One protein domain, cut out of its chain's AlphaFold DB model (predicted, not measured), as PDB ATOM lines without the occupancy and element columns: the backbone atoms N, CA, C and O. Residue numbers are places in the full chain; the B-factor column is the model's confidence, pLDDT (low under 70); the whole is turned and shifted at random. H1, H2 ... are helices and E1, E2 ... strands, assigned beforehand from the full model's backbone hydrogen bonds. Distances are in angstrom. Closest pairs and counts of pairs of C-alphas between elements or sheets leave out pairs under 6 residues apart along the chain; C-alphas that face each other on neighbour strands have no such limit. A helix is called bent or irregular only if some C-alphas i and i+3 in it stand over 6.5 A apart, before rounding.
ATOM      1  N   CYS A 727      -4.583  27.425  40.606       67.62
ATOM      2  CA  CYS A 727      -4.536  28.680  39.844       67.62
ATOM      3  C   CYS A 727      -5.855  29.484  39.719       67.62
ATOM      4  O   CYS A 727      -5.930  30.395  38.895       67.62
ATOM      5  N   VAL A 728      -6.891  29.199  40.523       69.12
ATOM      6  CA  VAL A 728      -8.171  29.952  40.521       69.12
ATOM      7  C   VAL A 728      -8.392  30.753  41.814       69.12
ATOM      8  O   VAL A 728      -9.029  31.805  41.788       69.12
ATOM      9  N   GLY A 729      -7.884  30.284  42.957       59.38
ATOM     10  CA  GLY A 729      -8.063  30.956  44.251       59.38
ATOM     11  C   GLY A 729      -7.045  32.069  44.528       59.38
ATOM     12  O   GLY A 729      -5.853  31.874  44.343       59.38
ATOM     13  N   THR A 730      -7.492  33.200  45.083       53.25
ATOM     14  CA  THR A 730      -6.633  34.322  45.536       53.25
ATOM     15  C   THR A 730      -6.124  34.185  46.983       53.25
ATOM     16  O   THR A 730      -5.567  35.122  47.550       53.25
ATOM     17  N   SER A 731      -6.320  33.022  47.616       54.84
ATOM     18  CA  SER A 731      -5.769  32.714  48.945       54.84
ATOM     19  C   SER A 731      -4.302  32.286  48.814       54.84
ATOM     20  O   SER A 731      -4.058  31.416  47.984       54.84
ATOM     21  N   PRO A 732      -3.337  32.786  49.616       53.31
ATOM     22  CA  PRO A 732      -1.897  32.619  49.359       53.31
ATOM     23  C   PRO A 732      -1.393  31.190  49.081       53.31
ATOM     24  O   PRO A 732      -0.430  31.028  48.340       53.31
ATOM     25  N   SER A 733      -2.041  30.162  49.637       54.56
ATOM     26  CA  SER A 733      -1.646  28.747  49.509       54.56
ATOM     27  C   SER A 733      -2.326  27.977  48.361       54.56
ATOM     28  O   SER A 733      -2.143  26.767  48.260       54.56
ATOM     29  N   ILE A 734      -3.159  28.628  47.536       60.28
ATOM     30  CA  ILE A 734      -3.871  27.998  46.400       60.28
ATOM     31  C   ILE A 734      -3.186  28.275  45.043       60.28
ATOM     32  O   ILE A 734      -3.099  27.350  44.241       60.28
ATOM     33  N   PRO A 735      -2.627  29.469  44.760       55.97
ATOM     34  CA  PRO A 735      -1.795  29.709  43.578       55.97
ATOM     35  C   PRO A 735      -0.547  28.822  43.484       55.97
ATOM     36  O   PRO A 735      -0.065  28.559  42.390       55.97
ATOM     37  N   THR A 736      -0.042  28.323  44.615       66.44
ATOM     38  CA  THR A 736       1.050  27.333  44.683       66.44
ATOM     39  C   THR A 736       0.617  25.916  44.279       66.44
ATOM     40  O   THR A 736       1.447  25.012  44.228       66.44
ATOM     41  N   LEU A 737      -0.671  25.707  43.989       74.94
ATOM     42  CA  LEU A 737      -1.215  24.486  43.399       74.94
ATOM     43  C   LEU A 737      -1.362  24.685  41.881       74.94
ATOM     44  O   LEU A 737      -2.446  24.973  41.377       74.94
ATOM     45  N   TYR A 738      -0.254  24.526  41.158       84.38
ATOM     46  CA  TYR A 738      -0.200  24.491  39.694       84.38
ATOM     47  C   TYR A 738       0.254  23.111  39.197       84.38
ATOM     48  O   TYR A 738       0.887  22.356  39.929       84.38
ATOM     49  N   LEU A 739      -0.075  22.782  37.946       85.06
ATOM     50  CA  LEU A 739       0.365  21.556  37.269       85.06
ATOM     51  C   LEU A 739       1.785  21.712  36.721       85.06
ATOM     52  O   LEU A 739       2.631  20.839  36.892       85.06
ATOM     53  N   VAL A 740       2.033  22.849  36.070       87.06
ATOM     54  CA  VAL A 740       3.319  23.216  35.465       87.06
ATOM     55  C   VAL A 740       3.496  24.726  35.566       87.06
ATOM     56  O   VAL A 740       2.504  25.458  35.544       87.06
ATOM     57  N   THR A 741       4.734  25.198  35.660       87.44
ATOM     58  CA  THR A 741       5.067  26.621  35.548       87.44
ATOM     59  C   THR A 741       6.104  26.837  34.445       87.44
ATOM     60  O   THR A 741       7.009  26.023  34.271       87.44
ATOM     61  N   MET A 742       5.944  27.896  33.655       82.19
ATOM     62  CA  MET A 742       6.901  28.300  32.624       82.19
ATOM     63  C   MET A 742       7.830  29.362  33.219       82.19
ATOM     64  O   MET A 742       7.360  30.411  33.664       82.19
ATOM     65  N   VAL A 743       9.133  29.077  33.228       72.25
ATOM     66  CA  VAL A 743      10.198  29.890  33.828       72.25
ATOM     67  C   VAL A 743      11.199  30.265  32.741       72.25
ATOM     68  O   VAL A 743      11.818  29.401  32.126       72.25
ATOM     69  N   GLN A 744      11.378  31.561  32.494       61.75
ATOM     70  CA  GLN A 744      12.343  32.040  31.504       61.75
ATOM     71  C   GLN A 744      13.790  31.834  32.004       61.75
ATOM     72  O   GLN A 744      14.071  32.148  33.164       61.75
ATOM     73  N   PRO A 745      14.726  31.345  31.163       52.12
ATOM     74  CA  PRO A 745      16.138  31.275  31.534       52.12
ATOM     75  C   PRO A 745      16.735  32.681  31.769       52.12
ATOM     76  O   PRO A 745      16.234  33.655  31.203       52.12
ATOM     77  N   PRO A 746      17.812  32.826  32.572       44.47
ATOM     78  CA  PRO A 746      18.157  34.101  33.228       44.47
ATOM     79  C   PRO A 746      18.772  35.202  32.341       44.47
ATOM     80  O   PRO A 746      19.392  36.126  32.862       44.47
ATOM     81  N   THR A 747      18.670  35.098  31.016       45.94
ATOM     82  CA  THR A 747      19.329  35.996  30.049       45.94
ATOM     83  C   THR A 747      18.487  37.203  29.634       45.94
ATOM     84  O   THR A 747      19.016  38.113  29.005       45.94
ATOM     85  N   ASP A 748      17.199  37.228  29.983       48.38
ATOM     86  CA  ASP A 748      16.284  38.344  29.718       48.38
ATOM     87  C   ASP A 748      15.845  39.022  31.017       48.38
ATOM     88  O   ASP A 748      15.471  38.369  31.991       48.38
ATOM     89  N   ILE A 749      15.802  40.354  30.996       48.75
ATOM     90  CA  ILE A 749      15.534  41.201  32.174       48.75
ATOM     91  C   ILE A 749      14.060  41.122  32.643       48.75
ATOM     92  O   ILE A 749      13.721  41.540  33.749       48.75
ATOM     93  N   ASN A 750      13.174  40.544  31.825       55.22
ATOM     94  CA  ASN A 750      11.728  40.487  32.046       55.22
ATOM     95  C   ASN A 750      11.271  39.097  32.523       55.22
ATOM     96  O   ASN A 750      10.476  38.440  31.852       55.22
ATOM     97  N   GLY A 751      11.777  38.650  33.678       60.91
ATOM     98  CA  GLY A 751      11.483  37.338  34.273       60.91
ATOM     99  C   GLY A 751      10.014  37.144  34.677       60.91
ATOM    100  O   GLY A 751       9.666  37.258  35.850       60.91
ATOM    101  N   LEU A 752       9.158  36.854  33.695       75.06
ATOM    102  CA  LEU A 752       7.741  36.532  33.853       75.06
ATOM    103  C   LEU A 752       7.563  35.023  34.060       75.06
ATOM    104  O   LEU A 752       7.811  34.236  33.147       75.06
ATOM    105  N   GLU A 753       7.071  34.633  35.233       83.38
ATOM    106  CA  GLU A 753       6.687  33.252  35.531       83.38
ATOM    107  C   GLU A 753       5.178  33.054  35.304       83.38
ATOM    108  O   GLU A 753       4.359  33.857  35.764       83.38
ATOM    109  N   LEU A 754       4.801  31.975  34.610       87.00
ATOM    110  CA  LEU A 754       3.409  31.633  34.284       87.00
ATOM    111  C   LEU A 754       3.041  30.238  34.804       87.00
ATOM    112  O   LEU A 754       3.513  29.235  34.273       87.00
ATOM    113  N   SER A 755       2.150  30.166  35.795       88.50
ATOM    114  CA  SER A 755       1.743  28.923  36.467       88.50
ATOM    115  C   SER A 755       0.367  28.443  35.979       88.50
ATOM    116  O   SER A 755      -0.635  29.155  36.089       88.50
ATOM    117  N   ILE A 756       0.287  27.220  35.454       89.00
ATOM    118  CA  ILE A 756      -0.888  26.675  34.754       89.00
ATOM    119  C   ILE A 756      -1.617  25.655  35.645       89.00
ATOM    120  O   ILE A 756      -1.032  24.650  36.047       89.00
ATOM    121  N   GLY A 757      -2.903  25.887  35.934       87.12
ATOM    122  CA  GLY A 757      -3.801  24.924  36.597       87.12
ATOM    123  C   GLY A 757      -4.757  24.239  35.609       87.12
ATOM    124  O   GLY A 757      -4.581  24.338  34.397       87.12
ATOM    125  N   TYR A 758      -5.826  23.591  36.090       83.25
ATOM    126  CA  TYR A 758      -6.851  23.018  35.193       83.25
ATOM    127  C   TYR A 758      -7.781  24.069  34.571       83.25
ATOM    128  O   TYR A 758      -8.143  23.942  33.403       83.25
ATOM    129  N   PHE A 759      -8.180  25.094  35.332       84.69
ATOM    130  CA  PHE A 759      -9.188  26.085  34.905       84.69
ATOM    131  C   PHE A 759      -8.774  27.549  35.117       84.69
ATOM    132  O   PHE A 759      -9.553  28.462  34.830       84.69
ATOM    133  N   GLY A 760      -7.568  27.776  35.636       85.69
ATOM    134  CA  GLY A 760      -6.995  29.098  35.841       85.69
ATOM    135  C   GLY A 760      -5.528  29.144  35.442       85.69
ATOM    136  O   GLY A 760      -4.862  28.110  35.349       85.69
ATOM    137  N   ILE A 761      -5.040  30.349  35.183       87.75
ATOM    138  CA  ILE A 761      -3.624  30.648  34.960       87.75
ATOM    139  C   ILE A 761      -3.250  31.734  35.961       87.75
ATOM    140  O   ILE A 761      -4.011  32.686  36.158       87.75
ATOM    141  N   CYS A 762      -2.088  31.584  36.588       87.94
ATOM    142  CA  CYS A 762      -1.464  32.639  37.367       87.94
ATOM    143  C   CYS A 762      -0.233  33.184  36.649       87.94
ATOM    144  O   CYS A 762       0.432  32.464  35.906       87.94
ATOM    145  N   ALA A 763       0.082  34.447  36.906       86.19
ATOM    146  CA  ALA A 763       1.280  35.111  36.428       86.19
ATOM    147  C   ALA A 763       1.957  35.855  37.580       86.19
ATOM    148  O   ALA A 763       1.296  36.572  38.333       86.19
ATOM    149  N   ARG A 764       3.273  35.698  37.699       84.69
ATOM    150  CA  ARG A 764       4.135  36.492  38.577       84.69
ATOM    151  C   ARG A 764       5.048  37.326  37.672       84.69
ATOM    152  O   ARG A 764       6.040  36.793  37.172       84.69
ATOM    153  N   PRO A 765       4.703  38.597  37.393       76.25
ATOM    154  CA  PRO A 765       5.599  39.499  36.682       76.25
ATOM    155  C   PRO A 765       6.832  39.825  37.550       76.25
ATOM    156  O   PRO A 765       6.753  39.734  38.781       76.25
ATOM    157  N   PRO A 766       7.967  40.217  36.944       68.25
ATOM    158  CA  PRO A 766       9.197  40.506  37.677       68.25
ATOM    159  C   PRO A 766       8.977  41.623  38.709       68.25
ATOM    160  O   PRO A 766       8.511  42.711  38.380       68.25
ATOM    161  N   GLY A 767       9.278  41.332  39.980       62.97
ATOM    162  CA  GLY A 767       9.048  42.241  41.113       62.97
ATOM    163  C   GLY A 767       7.589  42.366  41.587       62.97
ATOM    164  O   GLY A 767       7.337  43.077  42.558       62.97
ATOM    165  N   GLY A 768       6.632  41.688  40.944       65.25
ATOM    166  CA  GLY A 768       5.204  41.772  41.259       65.25
ATOM    167  C   GLY A 768       4.642  40.595  42.066       65.25
ATOM    168  O   GLY A 768       5.278  39.560  42.269       65.25
ATOM    169  N   GLY A 769       3.398  40.759  42.527       71.00
ATOM    170  CA  GLY A 769       2.625  39.689  43.162       71.00
ATOM    171  C   GLY A 769       2.120  38.646  42.158       71.00
ATOM    172  O   GLY A 769       1.981  38.927  40.972       71.00
ATOM    173  N   LEU A 770       1.812  37.439  42.641       80.88
ATOM    174  CA  LEU A 770       1.245  36.359  41.829       80.88
ATOM    175  C   LEU A 770      -0.261  36.598  41.598       80.88
ATOM    176  O   LEU A 770      -1.084  36.308  42.469       80.88
ATOM    177  N   THR A 771      -0.622  37.134  40.431       83.12
ATOM    178  CA  THR A 771      -2.015  37.360  40.013       83.12
ATOM    179  C   THR A 771      -2.592  36.073  39.426       83.12
ATOM    180  O   THR A 771      -1.932  35.442  38.610       83.12
ATOM    181  N   CYS A 772      -3.825  35.693  39.770       85.56
ATOM    182  CA  CYS A 772      -4.483  34.486  39.244       85.56
ATOM    183  C   CYS A 772      -5.848  34.805  38.637       85.56
ATOM    184  O   CYS A 772      -6.611  35.588  39.205       85.56
ATOM    185  N   GLN A 773      -6.167  34.186  37.499       84.25
ATOM    186  CA  GLN A 773      -7.415  34.412  36.768       84.25
ATOM    187  C   GLN A 773      -8.002  33.116  36.208       84.25
ATOM    188  O   GLN A 773      -7.284  32.243  35.721       84.25
ATOM    189  N   LEU A 774      -9.336  33.034  36.197       83.75
ATOM    190  CA  LEU A 774     -10.057  31.975  35.492       83.75
ATOM    191  C   LEU A 774      -9.866  32.159  33.977       83.75
ATOM    192  O   LEU A 774     -10.303  33.150  33.389       83.75
ATOM    193  N   SER A 775      -9.231  31.187  33.336       76.69
ATOM    194  CA  SER A 775      -8.720  31.266  31.960       76.69
ATOM    195  C   SER A 775      -9.718  30.791  30.897       76.69
ATOM    196  O   SER A 775      -9.378  30.672  29.716       76.69
ATOM    197  N   LYS A 776     -10.972  30.535  31.292       73.12
ATOM    198  CA  LYS A 776     -12.050  30.060  30.418       73.12
ATOM    199  C   LYS A 776     -12.759  31.217  29.703       73.12
ATOM    200  O   LYS A 776     -13.426  32.030  30.338       73.12
ATOM    201  N   ASN A 777     -12.650  31.239  28.373       67.50
ATOM    202  CA  ASN A 777     -13.225  32.212  27.426       67.50
ATOM    203  C   ASN A 777     -12.620  33.647  27.289       67.50
ATOM    204  O   ASN A 777     -13.156  34.379  26.456       67.50
ATOM    205  N   PRO A 778     -11.547  34.113  27.971       75.12
ATOM    206  CA  PRO A 778     -10.857  35.337  27.559       75.12
ATOM    207  C   PRO A 778      -9.953  35.080  26.340       75.12
ATOM    208  O   PRO A 778      -9.406  33.989  26.176       75.12
ATOM    209  N   THR A 779      -9.749  36.104  25.512       81.50
ATOM    210  CA  THR A 779      -8.637  36.143  24.546       81.50
ATOM    211  C   THR A 779      -7.308  36.370  25.284       81.50
ATOM    212  O   THR A 779      -7.340  36.888  26.404       81.50
ATOM    213  N   PRO A 780      -6.135  36.060  24.692       81.12
ATOM    214  CA  PRO A 780      -4.842  36.325  25.331       81.12
ATOM    215  C   PRO A 780      -4.687  37.784  25.791       81.12
ATOM    216  O   PRO A 780      -4.304  38.020  26.929       81.12
ATOM    217  N   ARG A 781      -5.113  38.771  24.987       81.69
ATOM    218  CA  ARG A 781      -5.094  40.198  25.378       81.69
ATOM    219  C   ARG A 781      -5.955  40.493  26.618       81.69
ATOM    220  O   ARG A 781      -5.473  41.109  27.561       81.69
ATOM    221  N   LEU A 782      -7.191  39.987  26.660       82.38
ATOM    222  CA  LEU A 782      -8.092  40.165  27.812       82.38
ATOM    223  C   LEU A 782      -7.623  39.386  29.057       82.38
ATOM    224  O   LEU A 782      -7.984  39.731  30.181       82.38
ATOM    225  N   LEU A 783      -6.852  38.311  28.878       83.44
ATOM    226  CA  LEU A 783      -6.251  37.558  29.978       83.44
ATOM    227  C   LEU A 783      -4.990  38.257  30.513       83.44
ATOM    228  O   LEU A 783      -4.832  38.324  31.728       83.44
ATOM    229  N   ALA A 784      -4.156  38.840  29.643       83.94
ATOM    230  CA  ALA A 784      -3.003  39.658  30.024       83.94
ATOM    231  C   ALA A 784      -3.440  40.880  30.847       83.94
ATOM    232  O   ALA A 784      -2.976  41.060  31.972       83.94
ATOM    233  N   GLU A 785      -4.430  41.631  30.349       83.94
ATOM    234  CA  GLU A 785      -5.065  42.757  31.050       83.94
ATOM    235  C   GLU A 785      -5.530  42.364  32.464       83.94
ATOM    236  O   GLU A 785      -5.210  43.030  33.447       83.94
ATOM    237  N   LYS A 786      -6.226  41.227  32.596       82.12
ATOM    238  CA  LYS A 786      -6.732  40.725  33.886       82.12
ATOM    239  C   LYS A 786      -5.661  40.154  34.818       82.12
ATOM    240  O   LYS A 786      -5.923  40.024  36.015       82.12
ATOM    241  N   LEU A 787      -4.496  39.776  34.296       81.75
ATOM    242  CA  LEU A 787      -3.348  39.318  35.084       81.75
ATOM    243  C   LEU A 787      -2.412  40.471  35.487       81.75
ATOM    244  O   LEU A 787      -1.521  40.256  36.308       81.75
ATOM    245  N   GLY A 788      -2.632  41.683  34.964       78.19
ATOM    246  CA  GLY A 788      -1.754  42.838  35.178       78.19
ATOM    247  C   GLY A 788      -0.473  42.784  34.342       78.19
ATOM    248  O   GLY A 788       0.553  43.305  34.768       78.19
ATOM    249  N   LEU A 789      -0.520  42.114  33.187       80.88
ATOM    250  CA  LEU A 789       0.619  41.920  32.292       80.88
ATOM    251  C   LEU A 789       0.655  42.950  31.161       80.88
ATOM    252  O   LEU A 789      -0.353  43.557  30.793       80.88
ATOM    253  N   ASP A 790       1.840  43.116  30.584       78.94
ATOM    254  CA  ASP A 790       2.075  43.973  29.435       78.94
ATOM    255  C   ASP A 790       1.511  43.363  28.138       78.94
ATOM    256  O   ASP A 790       1.490  42.150  27.936       78.94
ATOM    257  N   ASN A 791       1.069  44.219  27.215       78.56
ATOM    258  CA  ASN A 791       0.553  43.795  25.909       78.56
ATOM    259  C   ASN A 791       1.672  43.592  24.862       78.56
ATOM    260  O   ASN A 791       1.426  43.782  23.668       78.56
ATOM    261  N   SER A 792       2.901  43.244  25.272       80.50
ATOM    262  CA  SER A 792       3.962  42.922  24.312       80.50
ATOM    263  C   SER A 792       3.668  41.619  23.572       80.50
ATOM    264  O   SER A 792       3.008  40.707  24.076       80.50
ATOM    265  N   GLU A 793       4.186  41.520  22.351       77.44
ATOM    266  CA  GLU A 793       3.997  40.348  21.500       77.44
ATOM    267  C   GLU A 793       4.590  39.078  22.139       77.44
ATOM    268  O   GLU A 793       3.954  38.026  22.116       77.44
ATOM    269  N   ALA A 794       5.730  39.193  22.830       74.19
ATOM    270  CA  ALA A 794       6.344  38.093  23.578       74.19
ATOM    271  C   ALA A 794       5.469  37.597  24.747       74.19
ATOM    272  O   ALA A 794       5.261  36.388  24.888       74.19
ATOM    273  N   THR A 795       4.915  38.506  25.560       78.56
ATOM    274  CA  THR A 795       3.995  38.148  26.654       78.56
ATOM    275  C   THR A 795       2.712  37.513  26.111       78.56
ATOM    276  O   THR A 795       2.266  36.485  26.625       78.56
ATOM    277  N   LEU A 796       2.146  38.057  25.028       82.38
ATOM    278  CA  LEU A 796       0.931  37.527  24.403       82.38
ATOM    279  C   LEU A 796       1.137  36.130  23.796       82.38
ATOM    280  O   LEU A 796       0.301  35.259  24.032       82.38
ATOM    281  N   ILE A 797       2.253  35.884  23.096       81.38
ATOM    282  CA  ILE A 797       2.600  34.561  22.544       81.38
ATOM    283  C   ILE A 797       2.743  33.523  23.665       81.38
ATOM    284  O   ILE A 797       2.196  32.426  23.568       81.38
ATOM    285  N   ARG A 798       3.425  33.859  24.769       79.50
ATOM    286  CA  ARG A 798       3.570  32.943  25.919       79.50
ATOM    287  C   ARG A 798       2.237  32.634  26.586       79.50
ATOM    288  O   ARG A 798       1.980  31.483  26.930       79.50
ATOM    289  N   LEU A 799       1.377  33.638  26.735       85.44
ATOM    290  CA  LEU A 799       0.056  33.461  27.327       85.44
ATOM    291  C   LEU A 799      -0.882  32.653  26.414       85.44
ATOM    292  O   LEU A 799      -1.687  31.864  26.908       85.44
ATOM    293  N   GLU A 800      -0.749  32.791  25.091       86.56
ATOM    294  CA  GLU A 800      -1.427  31.939  24.111       86.56
ATOM    295  C   GLU A 800      -0.912  30.493  24.153       86.56
ATOM    296  O   GLU A 800      -1.726  29.571  24.169       86.56
ATOM    297  N   THR A 801       0.399  30.271  24.282       84.69
ATOM    298  CA  THR A 801       0.988  28.937  24.491       84.69
ATOM    299  C   THR A 801       0.485  28.297  25.787       84.69
ATOM    300  O   THR A 801      -0.065  27.196  25.744       84.69
ATOM    301  N   ALA A 802       0.562  28.999  26.923       86.25
ATOM    302  CA  ALA A 802       0.069  28.519  28.215       86.25
ATOM    303  C   ALA A 802      -1.435  28.179  28.177       86.25
ATOM    304  O   ALA A 802      -1.860  27.118  28.645       86.25
ATOM    305  N   LYS A 803      -2.245  29.038  27.543       86.50
ATOM    306  CA  LYS A 803      -3.677  28.793  27.330       86.50
ATOM    307  C   LYS A 803      -3.940  27.633  26.364       86.50
ATOM    308  O   LYS A 803      -4.841  26.838  26.609       86.50
ATOM    309  N   SER A 804      -3.147  27.490  25.304       86.19
ATOM    310  CA  SER A 804      -3.236  26.387  24.341       86.19
ATOM    311  C   SER A 804      -2.917  25.042  25.000       86.19
ATOM    312  O   SER A 804      -3.640  24.074  24.775       86.19
ATOM    313  N   ILE A 805      -1.898  24.980  25.863       85.19
ATOM    314  CA  ILE A 805      -1.568  23.794  26.671       85.19
ATOM    315  C   ILE A 805      -2.746  23.438  27.589       85.19
ATOM    316  O   ILE A 805      -3.187  22.291  27.636       85.19
ATOM    317  N   GLN A 806      -3.328  24.424  28.269       87.50
ATOM    318  CA  GLN A 806      -4.472  24.199  29.148       87.50
ATOM    319  C   GLN A 806      -5.731  23.723  28.401       87.50
ATOM    320  O   GLN A 806      -6.289  22.681  28.749       87.50
ATOM    321  N   ASP A 807      -6.159  24.440  27.358       84.69
ATOM    322  CA  ASP A 807      -7.399  24.164  26.619       84.69
ATOM    323  C   ASP A 807      -7.313  22.918  25.718       84.69
ATOM    324  O   ASP A 807      -8.345  22.299  25.453       84.69
ATOM    325  N   LYS A 808      -6.119  22.547  25.226       83.50
ATOM    326  CA  LYS A 808      -5.927  21.404  24.307       83.50
ATOM    327  C   LYS A 808      -5.332  20.161  24.972       83.50
ATOM    328  O   LYS A 808      -5.468  19.079  24.407       83.50
ATOM    329  N   VAL A 809      -4.705  20.286  26.146       82.94
ATOM    330  CA  VAL A 809      -4.089  19.157  26.863       82.94
ATOM    331  C   VAL A 809      -4.788  18.908  28.201       82.94
ATOM    332  O   VAL A 809      -5.505  17.917  28.332       82.94
ATOM    333  N   PHE A 810      -4.670  19.805  29.185       84.19
ATOM    334  CA  PHE A 810      -5.167  19.528  30.544       84.19
ATOM    335  C   PHE A 810      -6.699  19.449  30.653       84.19
ATOM    336  O   PHE A 810      -7.220  18.527  31.288       84.19
ATOM    337  N   VAL A 811      -7.437  20.357  30.008       81.69
ATOM    338  CA  VAL A 811      -8.910  20.329  30.002       81.69
ATOM    339  C   VAL A 811      -9.449  19.101  29.242       81.69
ATOM    340  O   VAL A 811     -10.325  18.424  29.789       81.69
ATOM    341  N   PRO A 812      -8.927  18.722  28.054       81.31
ATOM    342  CA  PRO A 812      -9.318  17.485  27.380       81.31
ATOM    343  C   PRO A 812      -8.951  16.205  28.132       81.31
ATOM    344  O   PRO A 812      -9.747  15.275  28.094       81.31
ATOM    345  N   ILE A 813      -7.834  16.145  28.869       76.69
ATOM    346  CA  ILE A 813      -7.517  14.993  29.737       76.69
ATOM    347  C   ILE A 813      -8.586  14.832  30.822       76.69
ATOM    348  O   ILE A 813      -9.131  13.742  30.995       76.69
ATOM    349  N   PHE A 814      -8.951  15.920  31.506       72.69
ATOM    350  CA  PHE A 814     -10.007  15.891  32.520       72.69
ATOM    351  C   PHE A 814     -11.382  15.530  31.919       72.69
ATOM    352  O   PHE A 814     -12.127  14.731  32.490       72.69
ATOM    353  N   ALA A 815     -11.705  16.054  30.732       72.69
ATOM    354  CA  ALA A 815     -12.947  15.746  30.025       72.69
ATOM    355  C   ALA A 815     -13.000  14.297  29.501       72.69
ATOM    356  O   ALA A 815     -14.039  13.649  29.609       72.69
ATOM    357  N   ALA A 816     -11.892  13.764  28.980       67.81
ATOM    358  CA  ALA A 816     -11.773  12.378  28.530       67.81
ATOM    359  C   ALA A 816     -11.857  11.400  29.708       67.81
ATOM    360  O   ALA A 816     -12.530  10.375  29.607       67.81
ATOM    361  N   ALA A 817     -11.265  11.751  30.851       66.50
ATOM    362  CA  ALA A 817     -11.406  11.006  32.093       66.50
ATOM    363  C   ALA A 817     -12.879  10.977  32.558       66.50
ATOM    364  O   ALA A 817     -13.456   9.901  32.723       66.50
ATOM    365  N   ALA A 818     -13.536  12.139  32.670       64.75
ATOM    366  CA  ALA A 818     -14.960  12.229  33.011       64.75
ATOM    367  C   ALA A 818     -15.866  11.486  32.003       64.75
ATOM    368  O   ALA A 818     -16.835  10.832  32.397       64.75
ATOM    369  N   GLY A 819     -15.521  11.525  30.713       64.56
ATOM    370  CA  GLY A 819     -16.155  10.744  29.650       64.56
ATOM    371  C   GLY A 819     -15.975   9.235  29.837       64.56
ATOM    372  O   GLY A 819     -16.948   8.493  29.759       64.56
ATOM    373  N   GLY A 820     -14.767   8.777  30.174       55.97
ATOM    374  CA  GLY A 820     -14.475   7.383  30.517       55.97
ATOM    375  C   GLY A 820     -15.258   6.900  31.741       55.97
ATOM    376  O   GLY A 820     -15.794   5.791  31.733       55.97
ATOM    377  N   PHE A 821     -15.424   7.752  32.756       60.91
ATOM    378  CA  PHE A 821     -16.301   7.469  33.895       60.91
ATOM    379  C   PHE A 821     -17.768   7.352  33.472       60.91
ATOM    380  O   PHE A 821     -18.410   6.364  33.819       60.91
ATOM    381  N   LEU A 822     -18.288   8.284  32.664       60.56
ATOM    382  CA  LEU A 822     -19.642   8.213  32.093       60.56
ATOM    383  C   LEU A 822     -19.852   6.964  31.221       60.56
ATOM    384  O   LEU A 822     -20.897   6.325  31.317       60.56
ATOM    385  N   ILE A 823     -18.856   6.553  30.437       58.41
ATOM    386  CA  ILE A 823     -18.865   5.291  29.683       58.41
ATOM    387  C   ILE A 823     -18.869   4.091  30.644       58.41
ATOM    388  O   ILE A 823     -19.581   3.117  30.397       58.41
ATOM    389  N   GLY A 824     -18.167   4.165  31.777       54.28
ATOM    390  CA  GLY A 824     -18.263   3.197  32.874       54.28
ATOM    391  C   GLY A 824     -19.664   3.133  33.497       54.28
ATOM    392  O   GLY A 824     -20.207   2.039  33.671       54.28
ATOM    393  N   LEU A 825     -20.297   4.285  33.760       58.59
ATOM    394  CA  LEU A 825     -21.687   4.377  34.225       58.59
ATOM    395  C   LEU A 825     -22.657   3.758  33.211       58.59
ATOM    396  O   LEU A 825     -23.567   3.027  33.605       58.59
ATOM    397  N   LEU A 826     -22.460   4.016  31.916       56.88
ATOM    398  CA  LEU A 826     -23.292   3.493  30.831       56.88
ATOM    399  C   LEU A 826     -23.110   1.983  30.645       56.88
ATOM    400  O   LEU A 826     -24.110   1.280  30.550       56.88
ATOM    401  N   ASN A 827     -21.883   1.458  30.684       50.31
ATOM    402  CA  ASN A 827     -21.628   0.013  30.631       50.31
ATOM    403  C   ASN A 827     -22.208  -0.713  31.853       50.31
ATOM    404  O   ASN A 827     -22.845  -1.756  31.710       50.31
ATOM    405  N   LEU A 828     -22.065  -0.144  33.054       54.72
ATOM    406  CA  LEU A 828     -22.685  -0.693  34.260       54.72
ATOM    407  C   LEU A 828     -24.221  -0.633  34.185       54.72
ATOM    408  O   LEU A 828     -24.894  -1.581  34.588       54.72
ATOM    409  N   SER A 829     -24.776   0.449  33.634       56.50
ATOM    410  CA  SER A 829     -26.217   0.600  33.399       56.50
ATOM    411  C   SER A 829     -26.723  -0.382  32.347       56.50
ATOM    412  O   SER A 829     -27.791  -0.954  32.535       56.50
ATOM    413  N   PHE A 830     -25.951  -0.647  31.289       52.38
ATOM    414  CA  PHE A 830     -26.258  -1.646  30.267       52.38
ATOM    415  C   PHE A 830     -26.232  -3.058  30.856       52.38
ATOM    416  O   PHE A 830     -27.186  -3.803  30.669       52.38
ATOM    417  N   LEU A 831     -25.226  -3.393  31.673       51.50
ATOM    418  CA  LEU A 831     -25.176  -4.646  32.434       51.50
ATOM    419  C   LEU A 831     -26.385  -4.782  33.381       51.50
ATOM    420  O   LEU A 831     -26.954  -5.862  33.538       51.50
ATOM    421  N   TRP A 832     -26.824  -3.683  34.000       52.56
ATOM    422  CA  TRP A 832     -28.029  -3.654  34.833       52.56
ATOM    423  C   TRP A 832     -29.314  -3.817  33.999       52.56
ATOM    424  O   TRP A 832     -30.245  -4.492  34.444       52.56
ATOM    425  N   LEU A 833     -29.349  -3.272  32.778       53.47
ATOM    426  CA  LEU A 833     -30.452  -3.391  31.821       53.47
ATOM    427  C   LEU A 833     -30.567  -4.811  31.250       53.47
ATOM    428  O   LEU A 833     -31.668  -5.351  31.220       53.47
ATOM    429  N   GLU A 834     -29.445  -5.431  30.883       50.00
ATOM    430  CA  GLU A 834     -29.277  -6.853  30.546       50.00
ATOM    431  C   GLU A 834     -29.868  -7.739  31.651       50.00
ATOM    432  O   GLU A 834     -30.763  -8.555  31.424       50.00
ATOM    433  N   LEU A 835     -29.446  -7.517  32.900       51.94
ATOM    434  CA  LEU A 835     -29.925  -8.275  34.056       51.94
ATOM    435  C   LEU A 835     -31.405  -7.990  34.386       51.94
ATOM    436  O   LEU A 835     -32.103  -8.873  34.898       51.94
ATOM    437  N   TRP A 836     -31.919  -6.798  34.071       55.16
ATOM    438  CA  TRP A 836     -33.343  -6.455  34.174       55.16
ATOM    439  C   TRP A 836     -34.177  -7.118  33.069       55.16
ATOM    440  O   TRP A 836     -35.228  -7.693  33.360       55.16
ATOM    441  N   TRP A 837     -33.693  -7.134  31.825       43.88
ATOM    442  CA  TRP A 837     -34.303  -7.850  30.703       43.88
ATOM    443  C   TRP A 837     -34.287  -9.361  30.921       43.88
ATOM    444  O   TRP A 837     -35.310 -10.008  30.713       43.88
ATOM    445  N   SER A 838     -33.193  -9.917  31.438       47.44
ATOM    446  CA  SER A 838     -33.091 -11.319  31.852       47.44
ATOM    447  C   SER A 838     -34.111 -11.655  32.952       47.44
ATOM    448  O   SER A 838     -34.889 -12.603  32.807       47.44
ATOM    449  N   LYS A 839     -34.251 -10.807  33.989       50.12
ATOM    450  CA  LYS A 839     -35.347 -10.908  34.981       50.12
ATOM    451  C   LYS A 839     -36.740 -10.827  34.331       50.12
ATOM    452  O   LYS A 839     -37.641 -11.561  34.740       50.12
ATOM    453  N   LYS A 840     -36.935  -9.970  33.322       49.97
ATOM    454  CA  LYS A 840     -38.207  -9.779  32.595       49.97
ATOM    455  C   LYS A 840     -38.548 -10.975  31.695       49.97
ATOM    456  O   LYS A 840     -39.708 -11.379  31.640       49.97
ATOM    457  N   GLN A 841     -37.556 -11.593  31.052       47.31
ATOM    458  CA  GLN A 841     -37.716 -12.842  30.302       47.31
ATOM    459  C   GLN A 841     -37.987 -14.032  31.230       47.31
ATOM    460  O   GLN A 841     -38.894 -14.816  30.956       47.31
ATOM    461  N   ALA A 842     -37.267 -14.148  32.351       47.81
ATOM    462  CA  ALA A 842     -37.525 -15.171  33.362       47.81
ATOM    463  C   ALA A 842     -38.957 -15.066  33.916       47.81
ATOM    464  O   ALA A 842     -39.657 -16.074  33.991       47.81
ATOM    465  N   ALA A 843     -39.430 -13.845  34.200       49.09
ATOM    466  CA  ALA A 843     -40.812 -13.595  34.602       49.09
ATOM    467  C   ALA A 843     -41.829 -14.003  33.517       49.09
ATOM    468  O   ALA A 843     -42.807 -14.668  33.832       49.09
ATOM    469  N   LYS A 844     -41.589 -13.680  32.235       44.78
ATOM    470  CA  LYS A 844     -42.447 -14.143  31.123       44.78
ATOM    471  C   LYS A 844     -42.474 -15.675  30.992       44.78
ATOM    472  O   LYS A 844     -43.516 -16.239  30.661       44.78
ATOM    473  N   LYS A 845     -41.353 -16.358  31.261       43.25
ATOM    474  CA  LYS A 845     -41.283 -17.830  31.272       43.25
ATOM    475  C   LYS A 845     -42.091 -18.428  32.435       43.25
ATOM    476  O   LYS A 845     -42.782 -19.421  32.215       43.25
ATOM    477  N   THR A 846     -42.092 -17.819  33.628       45.44
ATOM    478  CA  THR A 846     -42.934 -18.293  34.743       45.44
ATOM    479  C   THR A 846     -44.422 -17.983  34.565       45.44
ATOM    480  O   THR A 846     -45.229 -18.820  34.967       45.44
ATOM    481  N   ARG A 891     -32.451 -11.003  46.125       51.00
ATOM    482  CA  ARG A 891     -31.780 -11.036  44.807       51.00
ATOM    483  C   ARG A 891     -31.770  -9.690  44.067       51.00
ATOM    484  O   ARG A 891     -31.161  -9.582  43.004       51.00
ATOM    485  N   THR A 892     -32.431  -8.658  44.584       48.41
ATOM    486  CA  THR A 892     -32.353  -7.289  44.048       48.41
ATOM    487  C   THR A 892     -31.431  -6.429  44.905       48.41
ATOM    488  O   THR A 892     -30.536  -5.807  44.344       48.41
ATOM    489  N   ALA A 893     -31.506  -6.519  46.236       50.41
ATOM    490  CA  ALA A 893     -30.541  -5.882  47.137       50.41
ATOM    491  C   ALA A 893     -29.086  -6.315  46.854       50.41
ATOM    492  O   ALA A 893     -28.183  -5.478  46.835       50.41
ATOM    493  N   TYR A 894     -28.853  -7.602  46.556       54.09
ATOM    494  CA  TYR A 894     -27.539  -8.108  46.133       54.09
ATOM    495  C   TYR A 894     -27.033  -7.457  44.831       54.09
ATOM    496  O   TYR A 894     -25.867  -7.073  44.739       54.09
ATOM    497  N   MET A 895     -27.916  -7.282  43.841       53.81
ATOM    498  CA  MET A 895     -27.582  -6.644  42.560       53.81
ATOM    499  C   MET A 895     -27.256  -5.160  42.753       53.81
ATOM    500  O   MET A 895     -26.256  -4.690  42.222       53.81
ATOM    501  N   THR A 896     -28.044  -4.436  43.555       55.69
ATOM    502  CA  THR A 896     -27.794  -3.020  43.865       55.69
ATOM    503  C   THR A 896     -26.467  -2.830  44.601       55.69
ATOM    504  O   THR A 896     -25.714  -1.925  44.256       55.69
ATOM    505  N   ARG A 897     -26.112  -3.718  45.544       59.00
ATOM    506  CA  ARG A 897     -24.796  -3.692  46.215       59.00
ATOM    507  C   ARG A 897     -23.635  -3.964  45.251       59.00
ATOM    508  O   ARG A 897     -22.617  -3.287  45.343       59.00
ATOM    509  N   ARG A 898     -23.781  -4.903  44.304       60.22
ATOM    510  CA  ARG A 898     -22.778  -5.125  43.241       60.22
ATOM    511  C   ARG A 898     -22.665  -3.936  42.283       60.22
ATOM    512  O   ARG A 898     -21.549  -3.573  41.935       60.22
ATOM    513  N   GLY A 899     -23.783  -3.312  41.908       61.25
ATOM    514  CA  GLY A 899     -23.800  -2.090  41.099       61.25
ATOM    515  C   GLY A 899     -23.065  -0.944  41.792       61.25
ATOM    516  O   GLY A 899     -22.108  -0.414  41.244       61.25
ATOM    517  N   ALA A 900     -23.427  -0.635  43.041       59.91
ATOM    518  CA  ALA A 900     -22.748   0.386  43.841       59.91
ATOM    519  C   ALA A 900     -21.238   0.123  43.986       59.91
ATOM    520  O   ALA A 900     -20.440   1.051  43.900       59.91
ATOM    521  N   LEU A 901     -20.825  -1.141  44.135       65.00
ATOM    522  CA  LEU A 901     -19.405  -1.488  44.168       65.00
ATOM    523  C   LEU A 901     -18.714  -1.293  42.804       65.00
ATOM    524  O   LEU A 901     -17.568  -0.858  42.767       65.00
ATOM    525  N   GLY A 902     -19.404  -1.558  41.691       65.44
ATOM    526  CA  GLY A 902     -18.914  -1.263  40.339       65.44
ATOM    527  C   GLY A 902     -18.726   0.236  40.079       65.44
ATOM    528  O   GLY A 902     -17.701   0.626  39.527       65.44
ATOM    529  N   LEU A 903     -19.657   1.079  40.549       65.88
ATOM    530  CA  LEU A 903     -19.525   2.546  40.509       65.88
ATOM    531  C   LEU A 903     -18.260   3.020  41.239       65.88
ATOM    532  O   LEU A 903     -17.517   3.855  40.730       65.88
ATOM    533  N   LEU A 904     -18.004   2.453  42.421       66.25
ATOM    534  CA  LEU A 904     -16.841   2.773  43.245       66.25
ATOM    535  C   LEU A 904     -15.515   2.359  42.587       66.25
ATOM    536  O   LEU A 904     -14.577   3.155  42.552       66.25
ATOM    537  N   TRP A 905     -15.437   1.162  41.998       73.44
ATOM    538  CA  TRP A 905     -14.255   0.758  41.221       73.44
ATOM    539  C   TRP A 905     -14.054   1.625  39.972       73.44
ATOM    540  O   TRP A 905     -12.921   2.003  39.687       73.44
ATOM    541  N   GLY A 906     -15.130   2.019  39.280       72.25
ATOM    542  CA  GLY A 906     -15.064   2.969  38.163       72.25
ATOM    543  C   GLY A 906     -14.544   4.350  38.579       72.25
ATOM    544  O   GLY A 906     -13.706   4.921  37.889       72.25
ATOM    545  N   SER A 907     -14.969   4.857  39.742       71.56
ATOM    546  CA  SER A 907     -14.441   6.099  40.327       71.56
ATOM    547  C   SER A 907     -12.973   5.977  40.754       71.56
ATOM    548  O   SER A 907     -12.218   6.926  40.583       71.56
ATOM    549  N   THR A 908     -12.542   4.813  41.248       77.75
ATOM    550  CA  THR A 908     -11.133   4.579  41.619       77.75
ATOM    551  C   THR A 908     -10.236   4.534  40.381       77.75
ATOM    552  O   THR A 908      -9.180   5.165  40.347       77.75
ATOM    553  N   ALA A 909     -10.670   3.821  39.335       77.06
ATOM    554  CA  ALA A 909      -9.974   3.776  38.054       77.06
ATOM    555  C   ALA A 909      -9.893   5.170  37.411       77.06
ATOM    556  O   ALA A 909      -8.846   5.531  36.883       77.06
ATOM    557  N   LEU A 910     -10.955   5.978  37.525       75.62
ATOM    558  CA  LEU A 910     -10.951   7.384  37.119       75.62
ATOM    559  C   LEU A 910      -9.848   8.182  37.834       75.62
ATOM    560  O   LEU A 910      -9.013   8.773  37.157       75.62
ATOM    561  N   THR A 911      -9.820   8.190  39.173       76.75
ATOM    562  CA  THR A 911      -8.835   8.981  39.938       76.75
ATOM    563  C   THR A 911      -7.395   8.557  39.642       76.75
ATOM    564  O   THR A 911      -6.522   9.410  39.501       76.75
ATOM    565  N   VAL A 912      -7.147   7.253  39.465       82.25
ATOM    566  CA  VAL A 912      -5.820   6.735  39.085       82.25
ATOM    567  C   VAL A 912      -5.445   7.149  37.659       82.25
ATOM    568  O   VAL A 912      -4.327   7.608  37.447       82.25
ATOM    569  N   MET A 913      -6.360   7.054  36.685       80.25
ATOM    570  CA  MET A 913      -6.080   7.496  35.313       80.25
ATOM    571  C   MET A 913      -5.832   9.006  35.229       80.25
ATOM    572  O   MET A 913      -4.913   9.410  34.526       80.25
ATOM    573  N   VAL A 914      -6.570   9.841  35.974       81.19
ATOM    574  CA  VAL A 914      -6.299  11.290  36.035       81.19
ATOM    575  C   VAL A 914      -4.895  11.557  36.579       81.19
ATOM    576  O   VAL A 914      -4.139  12.283  35.933       81.19
ATOM    577  N   ALA A 915      -4.515  10.940  37.704       83.50
ATOM    578  CA  ALA A 915      -3.187  11.114  38.294       83.50
ATOM    579  C   ALA A 915      -2.066  10.633  37.350       83.50
ATOM    580  O   ALA A 915      -1.083  11.345  37.144       83.50
ATOM    581  N   MET A 916      -2.227   9.463  36.719       81.38
ATOM    582  CA  MET A 916      -1.241   8.909  35.781       81.38
ATOM    583  C   MET A 916      -1.123   9.727  34.492       81.38
ATOM    584  O   MET A 916      -0.013  10.112  34.131       81.38
ATOM    585  N   SER A 917      -2.232  10.032  33.810       82.19
ATOM    586  CA  SER A 917      -2.208  10.827  32.574       82.19
ATOM    587  C   SER A 917      -1.664  12.232  32.813       82.19
ATOM    588  O   SER A 917      -0.910  12.729  31.983       82.19
ATOM    589  N   THR A 918      -1.982  12.847  33.954       84.00
ATOM    590  CA  THR A 918      -1.415  14.149  34.333       84.00
ATOM    591  C   THR A 918       0.087  14.027  34.583       84.00
ATOM    592  O   THR A 918       0.849  14.747  33.947       84.00
ATOM    593  N   SER A 919       0.529  13.057  35.395       84.00
ATOM    594  CA  SER A 919       1.959  12.842  35.682       84.00
ATOM    595  C   SER A 919       2.781  12.596  34.409       84.00
ATOM    596  O   SER A 919       3.842  13.186  34.231       84.00
ATOM    597  N   MET A 920       2.286  11.754  33.493       80.19
ATOM    598  CA  MET A 920       2.966  11.463  32.223       80.19
ATOM    599  C   MET A 920       3.044  12.687  31.306       80.19
ATOM    600  O   MET A 920       4.053  12.881  30.638       80.19
ATOM    601  N   VAL A 921       1.998  13.515  31.274       83.94
ATOM    602  CA  VAL A 921       1.960  14.726  30.446       83.94
ATOM    603  C   VAL A 921       2.848  15.827  31.010       83.94
ATOM    604  O   VAL A 921       3.529  16.490  30.237       83.94
ATOM    605  N   VAL A 922       2.902  16.002  32.332       84.19
ATOM    606  CA  VAL A 922       3.809  16.975  32.954       84.19
ATOM    607  C   VAL A 922       5.272  16.585  32.712       84.19
ATOM    608  O   VAL A 922       6.042  17.431  32.272       84.19
ATOM    609  N   VAL A 923       5.632  15.302  32.864       83.81
ATOM    610  CA  VAL A 923       6.975  14.792  32.506       83.81
ATOM    611  C   VAL A 923       7.280  14.967  31.014       83.81
ATOM    612  O   VAL A 923       8.394  15.337  30.657       83.81
ATOM    613  N   ALA A 924       6.310  14.730  30.127       81.50
ATOM    614  CA  ALA A 924       6.505  14.916  28.688       81.50
ATOM    615  C   ALA A 924       6.678  16.393  28.287       81.50
ATOM    616  O   ALA A 924       7.367  16.671  27.312       81.50
ATOM    617  N   LEU A 925       6.073  17.330  29.025       82.25
ATOM    618  CA  LEU A 925       6.237  18.773  28.818       82.25
ATOM    619  C   LEU A 925       7.597  19.263  29.345       82.25
ATOM    620  O   LEU A 925       8.306  19.956  28.624       82.25
ATOM    621  N   GLU A 926       7.996  18.823  30.540       83.06
ATOM    622  CA  GLU A 926       9.317  19.076  31.148       83.06
ATOM    623  C   GLU A 926      10.475  18.509  30.299       83.06
ATOM    624  O   GLU A 926      11.542  19.110  30.204       83.06
ATOM    625  N   ALA A 927      10.251  17.385  29.607       80.19
ATOM    626  CA  ALA A 927      11.200  16.811  28.651       80.19
ATOM    627  C   ALA A 927      11.172  17.462  27.249       80.19
ATOM    628  O   ALA A 927      12.078  17.211  26.454       80.19
ATOM    629  N   ALA A 928      10.143  18.253  26.921       80.81
ATOM    630  CA  ALA A 928       9.993  18.907  25.617       80.81
ATOM    631  C   ALA A 928      10.501  20.358  25.603       80.81
ATOM    632  O   ALA A 928      10.956  20.825  24.559       80.81
ATOM    633  N   ASP A 929      10.443  21.060  26.739       77.19
ATOM    634  CA  ASP A 929      10.974  22.416  26.905       77.19
ATOM    635  C   ASP A 929      11.626  22.567  28.298       77.19
ATOM    636  O   ASP A 929      10.919  22.511  29.307       77.19
ATOM    637  N   PRO A 930      12.951  22.798  28.404       72.56
ATOM    638  CA  PRO A 930      13.623  22.980  29.694       72.56
ATOM    639  C   PRO A 930      13.211  24.265  30.439       72.56
ATOM    640  O   PRO A 930      13.562  24.425  31.608       72.56
ATOM    641  N   ALA A 931      12.456  25.175  29.811       73.50
ATOM    642  CA  ALA A 931      11.800  26.294  30.490       73.50
ATOM    643  C   ALA A 931      10.536  25.875  31.278       73.50
ATOM    644  O   ALA A 931       9.910  26.711  31.931       73.50
ATOM    645  N   MET A 932      10.119  24.605  31.217       80.06
ATOM    646  CA  MET A 932       8.811  24.146  31.687       80.06
ATOM    647  C   MET A 932       8.926  23.229  32.920       80.06
ATOM    648  O   MET A 932       9.184  22.035  32.811       80.06
ATOM    649  N   GLN A 933       8.722  23.792  34.118       81.50
ATOM    650  CA  GLN A 933       8.993  23.138  35.406       81.50
ATOM    651  C   GLN A 933       7.758  22.510  36.072       81.50
ATOM    652  O   GLN A 933       6.675  23.101  36.144       81.50
ATOM    653  N   ARG A 934       7.952  21.315  36.635       80.94
ATOM    654  CA  ARG A 934       6.922  20.438  37.208       80.94
ATOM    655  C   ARG A 934       6.316  20.909  38.541       80.94
ATOM    656  O   ARG A 934       7.012  21.137  39.528       80.94
ATOM    657  N   GLY A 935       4.983  20.987  38.607       75.12
ATOM    658  CA  GLY A 935       4.213  21.404  39.788       75.12
ATOM    659  C   GLY A 935       3.927  20.278  40.789       75.12
ATOM    660  O   GLY A 935       2.788  19.828  40.930       75.12
ATOM    661  N   GLY A 936       4.949  19.834  41.528       62.88
ATOM    662  CA  GLY A 936       4.873  18.637  42.385       62.88
ATOM    663  C   GLY A 936       3.777  18.630  43.471       62.88
ATOM    664  O   GLY A 936       3.368  17.557  43.922       62.88
ATOM    665  N   HIS A 937       3.251  19.791  43.882       76.44
ATOM    666  CA  HIS A 937       2.193  19.868  44.898       76.44
ATOM    667  C   HIS A 937       0.833  19.334  44.420       76.44
ATOM    668  O   HIS A 937       0.146  18.671  45.199       76.44
ATOM    669  N   VAL A 938       0.432  19.588  43.167       78.31
ATOM    670  CA  VAL A 938      -0.864  19.100  42.652       78.31
ATOM    671  C   VAL A 938      -0.811  17.598  42.409       78.31
ATOM    672  O   VAL A 938      -1.725  16.878  42.804       78.31
ATOM    673  N   GLU A 939       0.280  17.102  41.830       78.44
ATOM    674  CA  GLU A 939       0.460  15.670  41.577       78.44
ATOM    675  C   GLU A 939       0.464  14.858  42.877       78.44
ATOM    676  O   GLU A 939      -0.227  13.845  42.971       78.44
ATOM    677  N   GLY A 940       1.177  15.321  43.911       78.56
ATOM    678  CA  GLY A 940       1.163  14.681  45.229       78.56
ATOM    679  C   GLY A 940      -0.244  14.606  45.834       78.56
ATOM    680  O   GLY A 940      -0.614  13.589  46.420       78.56
ATOM    681  N   LEU A 941      -1.060  15.646  45.629       79.44
ATOM    682  CA  LEU A 941      -2.441  15.703  46.110       79.44
ATOM    683  C   LEU A 941      -3.381  14.780  45.308       79.44
ATOM    684  O   LEU A 941      -4.237  14.117  45.897       79.44
ATOM    685  N   GLN A 942      -3.171  14.647  43.992       80.31
ATOM    686  CA  GLN A 942      -3.872  13.677  43.136       80.31
ATOM    687  C   GLN A 942      -3.535  12.228  43.493       80.31
ATOM    688  O   GLN A 942      -4.433  11.394  43.617       80.31
ATOM    689  N   TRP A 943      -2.252  11.914  43.697       84.00
ATOM    690  CA  TRP A 943      -1.827  10.580  44.120       84.00
ATOM    691  C   TRP A 943      -2.337  10.247  45.527       84.00
ATOM    692  O   TRP A 943      -2.793   9.125  45.751       84.00
ATOM    693  N   ALA A 944      -2.374  11.219  46.446       80.00
ATOM    694  CA  ALA A 944      -3.025  11.053  47.744       80.00
ATOM    695  C   ALA A 944      -4.527  10.743  47.593       80.00
ATOM    696  O   ALA A 944      -4.998   9.754  48.156       80.00
ATOM    697  N   ALA A 945      -5.273  11.516  46.796       78.31
ATOM    698  CA  ALA A 945      -6.695  11.264  46.535       78.31
ATOM    699  C   ALA A 945      -6.937   9.863  45.938       78.31
ATOM    700  O   ALA A 945      -7.775   9.111  46.442       78.31
ATOM    701  N   ALA A 946      -6.150   9.463  44.933       80.56
ATOM    702  CA  ALA A 946      -6.247   8.151  44.294       80.56
ATOM    703  C   ALA A 946      -5.943   6.986  45.259       80.56
ATOM    704  O   ALA A 946      -6.657   5.979  45.253       80.56
ATOM    705  N   VAL A 947      -4.932   7.120  46.127       81.00
ATOM    706  CA  VAL A 947      -4.596   6.114  47.153       81.00
ATOM    707  C   VAL A 947      -5.692   6.013  48.217       81.00
ATOM    708  O   VAL A 947      -6.120   4.906  48.551       81.00
ATOM    709  N   LEU A 948      -6.199   7.142  48.720       77.38
ATOM    710  CA  LEU A 948      -7.283   7.172  49.708       77.38
ATOM    711  C   LEU A 948      -8.576   6.558  49.140       77.38
ATOM    712  O   LEU A 948      -9.221   5.749  49.815       77.38
ATOM    713  N   GLN A 949      -8.904   6.850  47.877       78.75
ATOM    714  CA  GLN A 949     -10.044   6.259  47.173       78.75
ATOM    715  C   GLN A 949      -9.860   4.747  46.954       78.75
ATOM    716  O   GLN A 949     -10.776   3.967  47.219       78.75
ATOM    717  N   ALA A 950      -8.664   4.289  46.569       79.00
ATOM    718  CA  ALA A 950      -8.372   2.860  46.437       79.00
ATOM    719  C   ALA A 950      -8.500   2.109  47.777       79.00
ATOM    720  O   ALA A 950      -9.112   1.038  47.830       79.00
ATOM    721  N   ILE A 951      -7.997   2.685  48.876       77.38
ATOM    722  CA  ILE A 951      -8.147   2.134  50.234       77.38
ATOM    723  C   ILE A 951      -9.632   2.026  50.608       77.38
ATOM    724  O   ILE A 951     -10.071   0.963  51.064       77.38
ATOM    725  N   PHE A 952     -10.414   3.086  50.377       74.81
ATOM    726  CA  PHE A 952     -11.858   3.103  50.615       74.81
ATOM    727  C   PHE A 952     -12.567   1.969  49.857       74.81
ATOM    728  O   PHE A 952     -13.258   1.143  50.464       74.81
ATOM    729  N   VAL A 953     -12.348   1.856  48.546       73.44
ATOM    730  CA  VAL A 953     -13.075   0.902  47.695       73.44
ATOM    731  C   VAL A 953     -12.651  -0.551  47.928       73.44
ATOM    732  O   VAL A 953     -13.519  -1.427  47.998       73.44
ATOM    733  N   VAL A 954     -11.363  -0.829  48.162       75.31
ATOM    734  CA  VAL A 954     -10.887  -2.169  48.560       75.31
ATOM    735  C   VAL A 954     -11.530  -2.610  49.878       75.31
ATOM    736  O   VAL A 954     -11.985  -3.754  50.002       75.31
ATOM    737  N   ARG A 955     -11.636  -1.713  50.866       70.00
ATOM    738  CA  ARG A 955     -12.262  -2.036  52.156       70.00
ATOM    739  C   ARG A 955     -13.777  -2.204  52.035       70.00
ATOM    740  O   ARG A 955     -14.310  -3.189  52.547       70.00
ATOM    741  N   VAL A 956     -14.470  -1.344  51.286       65.06
ATOM    742  CA  VAL A 956     -15.912  -1.489  51.009       65.06
ATOM    743  C   VAL A 956     -16.209  -2.784  50.232       65.06
ATOM    744  O   VAL A 956     -17.208  -3.453  50.514       65.06
ATOM    745  N   ALA A 957     -15.329  -3.211  49.317       66.00
ATOM    746  CA  ALA A 957     -15.418  -4.520  48.665       66.00
ATOM    747  C   ALA A 957     -15.298  -5.673  49.679       66.00
ATOM    748  O   ALA A 957     -16.102  -6.609  49.666       66.00
ATOM    749  N   PHE A 958     -14.327  -5.590  50.592       65.81
ATOM    750  CA  PHE A 958     -14.065  -6.597  51.621       65.81
ATOM    751  C   PHE A 958     -15.205  -6.715  52.649       65.81
ATOM    752  O   PHE A 958     -15.640  -7.828  52.958       65.81
ATOM    753  N   VAL A 959     -15.764  -5.591  53.113       62.59
ATOM    754  CA  VAL A 959     -16.941  -5.551  54.002       62.59
ATOM    755  C   VAL A 959     -18.173  -6.141  53.310       62.59
ATOM    756  O   VAL A 959     -18.878  -6.963  53.902       62.59
ATOM    757  N   ASN A 960     -18.415  -5.806  52.036       61.44
ATOM    758  CA  ASN A 960     -19.509  -6.404  51.265       61.44
ATOM    759  C   ASN A 960     -19.314  -7.913  51.034       61.44
ATOM    760  O   ASN A 960     -20.284  -8.665  51.132       61.44
ATOM    761  N   ARG A 961     -18.080  -8.381  50.791       61.28
ATOM    762  CA  ARG A 961     -17.765  -9.815  50.648       61.28
ATOM    763  C   ARG A 961     -17.971 -10.576  51.963       61.28
ATOM    764  O   ARG A 961     -18.565 -11.650  51.938       61.28
ATOM    765  N   ARG A 962     -17.570 -10.000  53.105       60.28
ATOM    766  CA  ARG A 962     -17.817 -10.560  54.449       60.28
ATOM    767  C   ARG A 962     -19.311 -10.655  54.769       60.28
ATOM    768  O   ARG A 962     -19.776 -11.737  55.108       60.28
ATOM    769  N   ARG A 963     -20.079  -9.576  54.570       54.50
ATOM    770  CA  ARG A 963     -21.547  -9.589  54.749       54.50
ATOM    771  C   ARG A 963     -22.239 -10.558  53.779       54.50
ATOM    772  O   ARG A 963     -23.213 -11.196  54.148       54.50
ATOM    773  N   GLY A 964     -21.720 -10.714  52.559       53.00
ATOM    774  CA  GLY A 964     -22.187 -11.729  51.610       53.00
ATOM    775  C   GLY A 964     -22.005 -13.159  52.129       53.00
ATOM    776  O   GLY A 964     -22.953 -13.935  52.090       53.00
ATOM    777  N   ALA A 965     -20.825 -13.484  52.664       51.03
ATOM    778  CA  ALA A 965     -20.550 -14.794  53.256       51.03
ATOM    779  C   ALA A 965     -21.415 -15.065  54.502       51.03
ATOM    780  O   ALA A 965     -22.024 -16.123  54.592       51.03
ATOM    781  N   GLN A 966     -21.543 -14.093  55.414       49.94
ATOM    782  CA  GLN A 966     -22.380 -14.231  56.616       49.94
ATOM    783  C   GLN A 966     -23.860 -14.467  56.279       49.94
ATOM    784  O   GLN A 966     -24.494 -15.314  56.898       49.94
ATOM    785  N   ASN A 967     -24.399 -13.787  55.262       46.62
ATOM    786  CA  ASN A 967     -25.769 -14.024  54.803       46.62
ATOM    787  C   ASN A 967     -25.964 -15.434  54.214       46.62
ATOM    788  O   ASN A 967     -27.034 -16.007  54.385       46.62
ATOM    789  N   VAL A 968     -24.961 -15.991  53.523       49.75
ATOM    790  CA  VAL A 968     -25.010 -17.376  53.011       49.75
ATOM    791  C   VAL A 968     -24.901 -18.388  54.153       49.75
ATOM    792  O   VAL A 968     -25.596 -19.396  54.123       49.75
ATOM    793  N   GLN A 969     -24.096 -18.092  55.176       41.16
ATOM    794  CA  GLN A 969     -23.994 -18.907  56.387       41.16
ATOM    795  C   GLN A 969     -25.344 -18.972  57.123       41.16
ATOM    796  O   GLN A 969     -25.856 -20.060  57.363       41.16
ATOM    797  N   GLN A 970     -25.981 -17.821  57.374       38.69
ATOM    798  CA  GLN A 970     -27.290 -17.755  58.039       38.69
ATOM    799  C   GLN A 970     -28.422 -18.385  57.214       38.69
ATOM    800  O   GLN A 970     -29.279 -19.059  57.775       38.69
TER     801      GLN A 970
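What this domain is: This is residues 727 to 846 and 891 to 970 of the 1021 residues of an uncharacterized protein of Magnaporthe oryzae (strain Y34) (UniProt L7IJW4). Look for a small head and a long stalk: the head is a five-stranded sheet with H1 and H2a over one face, and three long helices, H2b, H3 and H4, run out from it side by side, H3 between the other two. The 200 printed residues hold, in order, E1 E2 E3 E4 H1 H2 H3 E5 H4, four named helices and five named strands, a mixed class; the sheet, E4 E3 E2 E1 E5, is antiparallel. The whole is loose, with a radius of gyration of the C-alphas of 23.5 A, a rod spanning 81 by 32 by 31 A.

How they stand to each other: Start with E1, residues 740 to 742, E2, 753 to 756, E3, 760 to 764, and E4, 771 to 774: a meander, each strand the antiparallel neighbour of the one before, with N 742 and O 754 at 2.8 A, N 755 and O 762 at 2.9 A, and N 773 and O 761 at 2.9 A. E5, residues 932 to 934, is E1's antiparallel neighbour, N 741 and O 933 at 2.9 A. H2, residues 793 to 846, was assigned as one helix by its hydrogen bonds but is bent, C-alphas 808 and 811 being 6.5 A apart; its arms are H2a, 793 to 808, and H2b, 811 to 846. H1, residues 780 to 787, H2a and H3, residues 891 to 926, make two layers with the sheet, helices on one face. H1 and H2a touch about perpendicular, 84 degrees, closest at C-alphas 780 and 800, 5.7 A. H3 touches H2b, closest at C-alphas 824 and 906, 6.2 A, and H4, residues 936 to 970, at C-alphas 911 and 946, 5.1 A, each at a shallow tilt of 19 degrees, opposite ways. Every O i to N i+4 pair is within hydrogen-bond range in H1, H2a, H2b and H4, and 31 of 32 in H3.

Where its parts are: Find C-alpha 740 at (3.319, 23.216, 35.465), where E1 begins. H2b runs 51.7 A to C-alpha 846 at (-42.934, -18.293, 34.743). H3 runs 52.7 A, and H4 51.0 A to C-alpha 970 at (-27.290, -17.755, 58.039).

The domain as a whole: Residues 847 to 890 are not printed; C-alphas 846 and 891 are 16.7 A apart across this cut. Of the links printed whole, none is long. Look for pLDDT under 70 in 83 residues, among them 816 to 846.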